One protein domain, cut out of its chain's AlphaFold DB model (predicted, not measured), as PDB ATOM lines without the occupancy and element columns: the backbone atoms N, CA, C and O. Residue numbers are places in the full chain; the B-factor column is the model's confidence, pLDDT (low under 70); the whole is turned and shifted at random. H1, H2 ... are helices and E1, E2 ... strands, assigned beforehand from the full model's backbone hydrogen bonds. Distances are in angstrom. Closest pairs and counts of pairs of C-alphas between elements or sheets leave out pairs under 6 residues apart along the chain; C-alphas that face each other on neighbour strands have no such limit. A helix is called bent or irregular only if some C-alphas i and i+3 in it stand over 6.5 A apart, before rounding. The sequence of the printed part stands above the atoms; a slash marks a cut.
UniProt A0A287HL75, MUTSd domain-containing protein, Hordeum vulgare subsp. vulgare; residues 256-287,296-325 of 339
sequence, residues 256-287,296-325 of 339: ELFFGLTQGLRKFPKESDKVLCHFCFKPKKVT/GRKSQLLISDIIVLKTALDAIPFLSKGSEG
ATOM      1  N   GLU A 256      23.631  17.240   0.539       88.81
ATOM      2  CA  GLU A 256      22.494  17.769  -0.221       88.81
ATOM      3  C   GLU A 256      22.876  18.020  -1.685       88.81
ATOM      4  O   GLU A 256      22.173  17.564  -2.596       88.81
ATOM      5  N   LEU A 257      24.031  18.653  -1.916       86.75
ATOM      6  CA  LEU A 257      24.616  18.840  -3.245       86.75
ATOM      7  C   LEU A 257      24.846  17.489  -3.935       86.75
ATOM      8  O   LEU A 257      24.423  17.293  -5.079       86.75
ATOM      9  N   PHE A 258      25.462  16.528  -3.241       89.38
ATOM     10  CA  PHE A 258      25.747  15.202  -3.789       89.38
ATOM     11  C   PHE A 258      24.477  14.452  -4.216       89.38
ATOM     12  O   PHE A 258      24.390  13.932  -5.343       89.38
ATOM     13  N   PHE A 259      23.465  14.392  -3.348       89.88
ATOM     14  CA  PHE A 259      22.205  13.722  -3.658       89.88
ATOM     15  C   PHE A 259      21.416  14.482  -4.728       89.88
ATOM     16  O   PHE A 259      20.890  13.845  -5.647       89.88
ATOM     17  N   GLY A 260      21.388  15.816  -4.673       88.25
ATOM     18  CA  GLY A 260      20.752  16.678  -5.670       88.25
ATOM     19  C   GLY A 260      21.319  16.455  -7.074       88.25
ATOM     20  O   GLY A 260      20.574  16.112  -8.001       88.25
ATOM     21  N   LEU A 261      22.645  16.532  -7.222       88.31
ATOM     22  CA  LEU A 261      23.341  16.249  -8.482       88.31
ATOM     23  C   LEU A 261      23.109  14.810  -8.946       88.31
ATOM     24  O   LEU A 261      22.833  14.572 -10.122       88.31
ATOM     25  N   THR A 262      23.145  13.838  -8.031       89.06
ATOM     26  CA  THR A 262      22.883  12.433  -8.364       89.06
ATOM     27  C   THR A 262      21.481  12.233  -8.943       89.06
ATOM     28  O   THR A 262      21.322  11.483  -9.911       89.06
ATOM     29  N   GLN A 263      20.454  12.885  -8.385       87.50
ATOM     30  CA  GLN A 263      19.093  12.814  -8.928       87.50
ATOM     31  C   GLN A 263      18.972  13.546 -10.267       87.50
ATOM     32  O   GLN A 263      18.316  13.031 -11.174       87.50
ATOM     33  N   GLY A 264      19.633  14.696 -10.425       85.81
ATOM     34  CA  GLY A 264      19.695  15.413 -11.700       85.81
ATOM     35  C   GLY A 264      20.319  14.565 -12.812       85.81
ATOM     36  O   GLY A 264      19.715  14.373 -13.867       85.81
ATOM     37  N   LEU A 265      21.473  13.946 -12.546       86.44
ATOM     38  CA  LEU A 265      22.180  13.090 -13.505       86.44
ATOM     39  C   LEU A 265      21.382  11.840 -13.907       86.44
ATOM     40  O   LEU A 265      21.535  11.361 -15.028       86.44
ATOM     41  N   ARG A 266      20.512  11.307 -13.035       87.12
ATOM     42  CA  ARG A 266      19.609  10.188 -13.381       87.12
ATOM     43  C   ARG A 266      18.538  10.576 -14.400       87.12
ATOM     44  O   ARG A 266      18.070   9.702 -15.125       87.12
ATOM     45  N   LYS A 267      18.134  11.849 -14.426       84.56
ATOM     46  CA  LYS A 267      17.160  12.384 -15.388       84.56
ATOM     47  C   LYS A 267      17.795  12.694 -16.744       84.56
ATOM     48  O   LYS A 267      17.073  12.831 -17.726       84.56
ATOM     49  N   PHE A 268      19.124  12.790 -16.807       80.94
ATOM     50  CA  PHE A 268      19.834  13.069 -18.047       80.94
ATOM     51  C   PHE A 268      19.712  11.883 -19.025       80.94
ATOM     52  O   PHE A 268      19.876  10.730 -18.608       80.94
ATOM     53  N   PRO A 269      19.444  12.111 -20.324       76.19
ATOM     54  CA  PRO A 269      19.283  11.011 -21.268       76.19
ATOM     55  C   PRO A 269      20.577  10.196 -21.409       76.19
ATOM     56  O   PRO A 269      21.661  10.739 -21.639       76.19
ATOM     57  N   LYS A 270      20.470   8.865 -21.303       67.25
ATOM     58  CA  LYS A 270      21.630   7.949 -21.309       67.25
ATOM     59  C   LYS A 270      22.425   7.970 -22.618       67.25
ATOM     60  O   LYS A 270      23.631   7.746 -22.594       67.25
ATOM     61  N   GLU A 271      21.755   8.268 -23.727       61.00
ATOM     62  CA  GLU A 271      22.308   8.262 -25.089       61.00
ATOM     63  C   GLU A 271      22.550   9.679 -25.637       61.00
ATOM     64  O   GLU A 271      22.653   9.856 -26.848       61.00
ATOM     65  N   SER A 272      22.632  10.697 -24.770       65.31
ATOM     66  CA  SER A 272      22.798  12.096 -25.198       65.31
ATOM     67  C   SER A 272      23.996  12.275 -26.132       65.31
ATOM     68  O   SER A 272      23.849  12.862 -27.195       65.31
ATOM     69  N   ASP A 273      25.145  11.681 -25.802       60.06
ATOM     70  CA  ASP A 273      26.360  11.795 -26.622       60.06
ATOM     71  C   ASP A 273      26.174  11.197 -28.025       60.06
ATOM     72  O   ASP A 273      26.634  11.769 -29.007       60.06
ATOM     73  N   LYS A 274      25.438  10.082 -28.129       61.19
ATOM     74  CA  LYS A 274      25.126   9.426 -29.406       61.19
ATOM     75  C   LYS A 274      24.196  10.281 -30.264       61.19
ATOM     76  O   LYS A 274      24.398  10.379 -31.470       61.19
ATOM     77  N   VAL A 275      23.196  10.900 -29.641       65.81
ATOM     78  CA  VAL A 275      22.263  11.811 -30.317       65.81
ATOM     79  C   VAL A 275      22.970  13.090 -30.763       65.81
ATOM     80  O   VAL A 275      22.795  13.520 -31.899       65.81
ATOM     81  N   LEU A 276      23.828  13.664 -29.917       65.38
ATOM     82  CA  LEU A 276      24.666  14.811 -30.278       65.38
ATOM     83  C   LEU A 276      25.536  14.498 -31.503       65.38
ATOM     84  O   LEU A 276      25.662  15.323 -32.405       65.38
ATOM     85  N   CYS A 277      26.037  13.267 -31.586       62.44
ATOM     86  CA  CYS A 277      26.820  12.784 -32.713       62.44
ATOM     87  C   CYS A 277      26.059  12.800 -34.051       62.44
ATOM     88  O   CYS A 277      26.654  13.082 -35.093       62.44
ATOM     89  N   HIS A 278      24.739  12.571 -34.054       68.19
ATOM     90  CA  HIS A 278      23.932  12.684 -35.275       68.19
ATOM     91  C   HIS A 278      23.917  14.115 -35.835       68.19
ATOM     92  O   HIS A 278      23.816  14.292 -37.046       68.19
ATOM     93  N   PHE A 279      24.072  15.138 -34.989       70.25
ATOM     94  CA  PHE A 279      24.201  16.527 -35.442       70.25
ATOM     95  C   PHE A 279      25.609  16.851 -35.964       70.25
ATOM     96  O   PHE A 279      25.767  17.768 -36.773       70.25
ATOM     97  N   CYS A 280      26.623  16.083 -35.556       74.44
ATOM     98  CA  CYS A 280      27.981  16.208 -36.081       74.44
ATOM     99  C   CYS A 280      28.093  15.651 -37.508       74.44
ATOM    100  O   CYS A 280      28.893  16.154 -38.295       74.44
ATOM    101  N   PHE A 281      27.275  14.664 -37.886       79.38
ATOM    102  CA  PHE A 281      27.349  14.008 -39.195       79.38
ATOM    103  C   PHE A 281      26.192  14.381 -40.119       79.38
ATOM    104  O   PHE A 281      25.028  14.104 -39.849       79.38
ATOM    105  N   LYS A 282      26.514  14.943 -41.284       77.75
ATOM    106  CA  LYS A 282      25.542  15.209 -42.348       77.75
ATOM    107  C   LYS A 282      25.591  14.094 -43.387       77.75
ATOM    108  O   LYS A 282      26.681  13.752 -43.833       77.75
ATOM    109  N   PRO A 283      24.457  13.541 -43.840       71.38
ATOM    110  CA  PRO A 283      24.475  12.610 -44.958       71.38
ATOM    111  C   PRO A 283      25.017  13.319 -46.204       71.38
ATOM    112  O   PRO A 283      24.640  14.457 -46.506       71.38
ATOM    113  N   LYS A 284      25.903  12.649 -46.940       73.06
ATOM    114  CA  LYS A 284      26.420  13.170 -48.205       73.06
ATOM    115  C   LYS A 284      25.263  13.286 -49.202       73.06
ATOM    116  O   LYS A 284      24.550  12.313 -49.439       73.06
ATOM    117  N   LYS A 285      25.062  14.472 -49.793       60.19
ATOM    118  CA  LYS A 285      24.098  14.647 -50.892       60.19
ATOM    119  C   LYS A 285      24.613  13.861 -52.097       60.19
ATOM    120  O   LYS A 285      25.555  14.296 -52.753       60.19
ATOM    121  N   VAL A 286      24.032  12.696 -52.361       54.72
ATOM    122  CA  VAL A 286      24.229  11.994 -53.630       54.72
ATOM    123  C   VAL A 286      23.378  12.732 -54.655       54.72
ATOM    124  O   VAL A 286      22.167  12.842 -54.485       54.72
ATOM    125  N   THR A 287      24.006  13.294 -55.683       49.53
ATOM    126  CA  THR A 287      23.377  14.138 -56.713       49.53
ATOM    127  C   THR A 287      22.425  13.381 -57.651       49.53
ATOM    128  O   THR A 287      22.128  13.876 -58.730       49.53
ATOM    129  N   GLY A 296      10.097   9.293 -44.481       66.38
ATOM    130  CA  GLY A 296       9.456   9.610 -43.197       66.38
ATOM    131  C   GLY A 296      10.207   9.039 -41.992       66.38
ATOM    132  O   GLY A 296      10.168   9.608 -40.904       66.38
ATOM    133  N   ARG A 297      10.990   7.975 -42.205       69.25
ATOM    134  CA  ARG A 297      11.882   7.384 -41.207       69.25
ATOM    135  C   ARG A 297      13.045   8.308 -40.822       69.25
ATOM    136  O   ARG A 297      13.414   8.348 -39.652       69.25
ATOM    137  N   LYS A 298      13.593   9.091 -41.758       67.06
ATOM    138  CA  LYS A 298      14.634  10.102 -41.479       67.06
ATOM    139  C   LYS A 298      14.069  11.268 -40.674       67.06
ATOM    140  O   LYS A 298      14.679  11.682 -39.693       67.06
ATOM    141  N   SER A 299      12.887  11.758 -41.046       73.94
ATOM    142  CA  SER A 299      12.197  12.808 -40.289       73.94
ATOM    143  C   SER A 299      11.859  12.347 -38.868       73.94
ATOM    144  O   SER A 299      12.058  13.103 -37.923       73.94
ATOM    145  N   GLN A 300      11.430  11.093 -38.693       77.69
ATOM    146  CA  GLN A 300      11.183  10.503 -37.372       77.69
ATOM    147  C   GLN A 300      12.450  10.412 -36.509       77.69
ATOM    148  O   GLN A 300      12.391  10.744 -35.326       77.69
ATOM    149  N   LEU A 301      13.591  10.006 -37.082       74.12
ATOM    150  CA  LEU A 301      14.871   9.958 -36.362       74.12
ATOM    151  C   LEU A 301      15.313  11.351 -35.900       74.12
ATOM    152  O   LEU A 301      15.621  11.524 -34.727       74.12
ATOM    153  N   LEU A 302      15.241  12.358 -36.777       76.38
ATOM    154  CA  LEU A 302      15.582  13.738 -36.419       76.38
ATOM    155  C   LEU A 302      14.658  14.303 -35.334       76.38
ATOM    156  O   LEU A 302      15.124  14.961 -34.410       76.38
ATOM    157  N   ILE A 303      13.351  14.027 -35.405       84.00
ATOM    158  CA  ILE A 303      12.407  14.431 -34.352       84.00
ATOM    159  C   ILE A 303      12.767  13.749 -33.026       84.00
ATOM    160  O   ILE A 303      12.795  14.414 -31.992       84.00
ATOM    161  N   SER A 304      13.090  12.453 -33.049       83.31
ATOM    162  CA  SER A 304      13.546  11.718 -31.865       83.31
ATOM    163  C   SER A 304      14.819  12.330 -31.268       83.31
ATOM    164  O   SER A 304      14.889  12.532 -30.057       83.31
ATOM    165  N   ASP A 305      15.799  12.673 -32.104       79.31
ATOM    166  CA  ASP A 305      17.055  13.299 -31.682       79.31
ATOM    167  C   ASP A 305      16.817  14.679 -31.045       79.31
ATOM    168  O   ASP A 305      17.356  14.982 -29.979       79.31
ATOM    169  N   ILE A 306      15.938  15.496 -31.637       85.12
ATOM    170  CA  ILE A 306      15.546  16.806 -31.093       85.12
ATOM    171  C   ILE A 306      14.825  16.658 -29.746       85.12
ATOM    172  O   ILE A 306      15.067  17.449 -28.835       85.12
ATOM    173  N   ILE A 307      13.964  15.648 -29.582       86.38
ATOM    174  CA  ILE A 307      13.287  15.376 -28.304       86.38
ATOM    175  C   ILE A 307      14.307  15.010 -27.220       86.38
ATOM    176  O   ILE A 307      14.214  15.519 -26.100       86.38
ATOM    177  N   VAL A 308      15.294  14.165 -27.537       82.50
ATOM    178  CA  VAL A 308      16.360  13.805 -26.589       82.50
ATOM    179  C   VAL A 308      17.198  15.031 -26.224       82.50
ATOM    180  O   VAL A 308      17.447  15.250 -25.038       82.50
ATOM    181  N   LEU A 309      17.561  15.867 -27.202       83.25
ATOM    182  CA  LEU A 309      18.287  17.114 -26.958       83.25
ATOM    183  C   LEU A 309      17.487  18.067 -26.062       83.25
ATOM    184  O   LEU A 309      18.017  18.564 -25.072       83.25
ATOM    185  N   LYS A 310      16.197  18.274 -26.351       87.56
ATOM    186  CA  LYS A 310      15.311  19.089 -25.511       87.56
ATOM    187  C   LYS A 310      15.249  18.545 -24.084       87.56
ATOM    188  O   LYS A 310      15.409  19.304 -23.139       87.56
ATOM    189  N   THR A 311      15.089  17.232 -23.928       86.12
ATOM    190  CA  THR A 311      15.045  16.584 -22.609       86.12
ATOM    191  C   THR A 311      16.349  16.793 -21.831       86.12
ATOM    192  O   THR A 311      16.315  17.033 -20.627       86.12
ATOM    193  N   ALA A 312      17.503  16.733 -22.507       82.75
ATOM    194  CA  ALA A 312      18.794  17.040 -21.900       82.75
ATOM    195  C   ALA A 312      18.879  18.509 -21.452       82.75
ATOM    196  O   ALA A 312      19.322  18.773 -20.336       82.75
ATOM    197  N   LEU A 313      18.411  19.451 -22.279       85.62
ATOM    198  CA  LEU A 313      18.391  20.883 -21.960       85.62
ATOM    199  C   LEU A 313      17.445  21.208 -20.793       85.62
ATOM    200  O   LEU A 313      17.835  21.937 -19.885       85.62
ATOM    201  N   ASP A 314      16.256  20.606 -20.759       86.62
ATOM    202  CA  ASP A 314      15.278  20.771 -19.673       86.62
ATOM    203  C   ASP A 314      15.803  20.220 -18.328       86.62
ATOM    204  O   ASP A 314      15.343  20.627 -17.259       86.62
ATOM    205  N   ALA A 315      16.793  19.317 -18.354       83.38
ATOM    206  CA  ALA A 315      17.454  18.796 -17.159       83.38
ATOM    207  C   ALA A 315      18.551  19.731 -16.601       83.38
ATOM    208  O   ALA A 315      18.877  19.631 -15.416       83.38
ATOM    209  N   ILE A 316      19.100  20.657 -17.402       83.25
ATOM    210  CA  ILE A 316      20.199  21.555 -16.989       83.25
ATOM    211  C   ILE A 316      19.812  22.449 -15.796       83.25
ATOM    212  O   ILE A 316      20.595  22.508 -14.847       83.25
ATOM    213  N   PRO A 317      18.623  23.084 -15.743       82.62
ATOM    214  CA  PRO A 317      18.224  23.893 -14.588       82.62
ATOM    215  C   PRO A 317      18.123  23.103 -13.276       82.62
ATOM    216  O   PRO A 317      18.288  23.661 -12.194       82.62
ATOM    217  N   PHE A 318      17.855  21.794 -13.337       75.62
ATOM    218  CA  PHE A 318      17.867  20.945 -12.141       75.62
ATOM    219  C   PHE A 318      19.291  20.699 -11.632       75.62
ATOM    220  O   PHE A 318      19.487  20.563 -10.428       75.62
ATOM    221  N   LEU A 319      20.279  20.674 -12.532       74.00
ATOM    222  CA  LEU A 319      21.694  20.601 -12.173       74.00
ATOM    223  C   LEU A 319      22.204  21.947 -11.640       74.00
ATOM    224  O   LEU A 319      22.955  21.963 -10.670       74.00
ATOM    225  N   SER A 320      21.751  23.072 -12.211       70.06
ATOM    226  CA  SER A 320      22.147  24.404 -11.734       70.06
ATOM    227  C   SER A 320      21.600  24.698 -10.337       70.06
ATOM    228  O   SER A 320      22.361  25.127  -9.478       70.06
ATOM    229  N   LYS A 321      20.326  24.378 -10.064       64.00
ATOM    230  CA  LYS A 321      19.724  24.532  -8.728       64.00
ATOM    231  C   LYS A 321      20.382  23.649  -7.670       64.00
ATOM    232  O   LYS A 321      20.485  24.062  -6.524       64.00
ATOM    233  N   GLY A 322      20.852  22.458  -8.052       59.16
ATOM    234  CA  GLY A 322      21.666  21.622  -7.166       59.16
ATOM    235  C   GLY A 322      23.015  22.266  -6.829       59.16
ATOM    236  O   GLY A 322      23.472  22.139  -5.705       59.16
ATOM    237  N   SER A 323      23.618  22.996  -7.774       53.78
ATOM    238  CA  SER A 323      24.931  23.648  -7.632       53.78
ATOM    239  C   SER A 323      24.889  25.022  -6.938       53.78
ATOM    240  O   SER A 323      25.905  25.456  -6.397       53.78
ATOM    241  N   GLU A 324      23.745  25.711  -6.914       54.31
ATOM    242  CA  GLU A 324      23.603  27.033  -6.275       54.31
ATOM    243  C   GLU A 324      23.786  27.005  -4.747       54.31
ATOM    244  O   GLU A 324      24.192  28.015  -4.177       54.31
ATOM    245  N   GLY A 325      23.612  25.848  -4.095       48.00
ATOM    246  CA  GLY A 325      23.941  25.662  -2.675       48.00
ATOM    247  C   GLY A 325      25.447  25.632  -2.356       48.00
ATOM    248  O   GLY A 325      25.815  25.798  -1.198       48.00
TER     249      GLY A 325
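What this domain is: This is residues 256 to 287 and 296 to 325 of the 339 residues of the protein "MUTSd domain-containing protein" of Hordeum vulgare subsp. vulgare (UniProt A0A287HL75). One long helix, H3, runs along most of the body; H1 packs side by side with its last part, running opposite ways, and H2 packs at a steep angle on a stretch nearer its middle. Residues 280 to 287, of which 281 to 283 belong to E1, stick out as a free tail and add to the length. The printed part has 62 residues, with three named helices and one named strand in the order H1, H2, E1, H3, and is mostly helix. It is only just loose, close to extended, with a radius of gyration of the C-alphas of 15.6 A and spans of 56 by 19 by 15 A.

Where its parts are: Find C-alpha 296 at (9.456, 9.610, -43.197); from there H3, residues 296 to 323, runs 41.2 A to C-alpha 323 at (24.931, 23.648, -7.632). It is only just irregular: C-alphas 314 and 317 are 6.7 A apart. H1, residues 256 to 267, begins at (22.494, 17.769, -0.221) and is 17.0 A long. H2 is residues 272 to 280, 12.7 A, and E1 is residues 281 to 283, 6.6 A.

How they stand to each other: Look first at residues 315 to 323 of H3, which alone touch H1; the closest C-alphas, of Gly 260 and Gly 322, are 5.2 A apart. The tilt is shallow, 5 degrees, opposite ways. Residues 305 to 312 of H3 alone touch H2, closest at the C-alphas of Val 275 and Asp 305, 5.6 A, at a steep tilt of 53 degrees, opposite ways. H1 and H2 are apart. E1 pairs with no named strand. Every O i to N i+4 pair is within hydrogen-bond range in H1, 4 of 5 in H2 and 22 of 24 in H3.

The domain as a whole: The C-alphas of Glu 256 and Thr 287, the two farthest apart, are 56.6 A apart. Residues 288 to 295 are not printed; C-alphas 287 and 296 stand 19.9 A apart across the cut. Confidence is under 70 at residues 270 to 278, 285 to 287, 296 to 298 and 321 to 325.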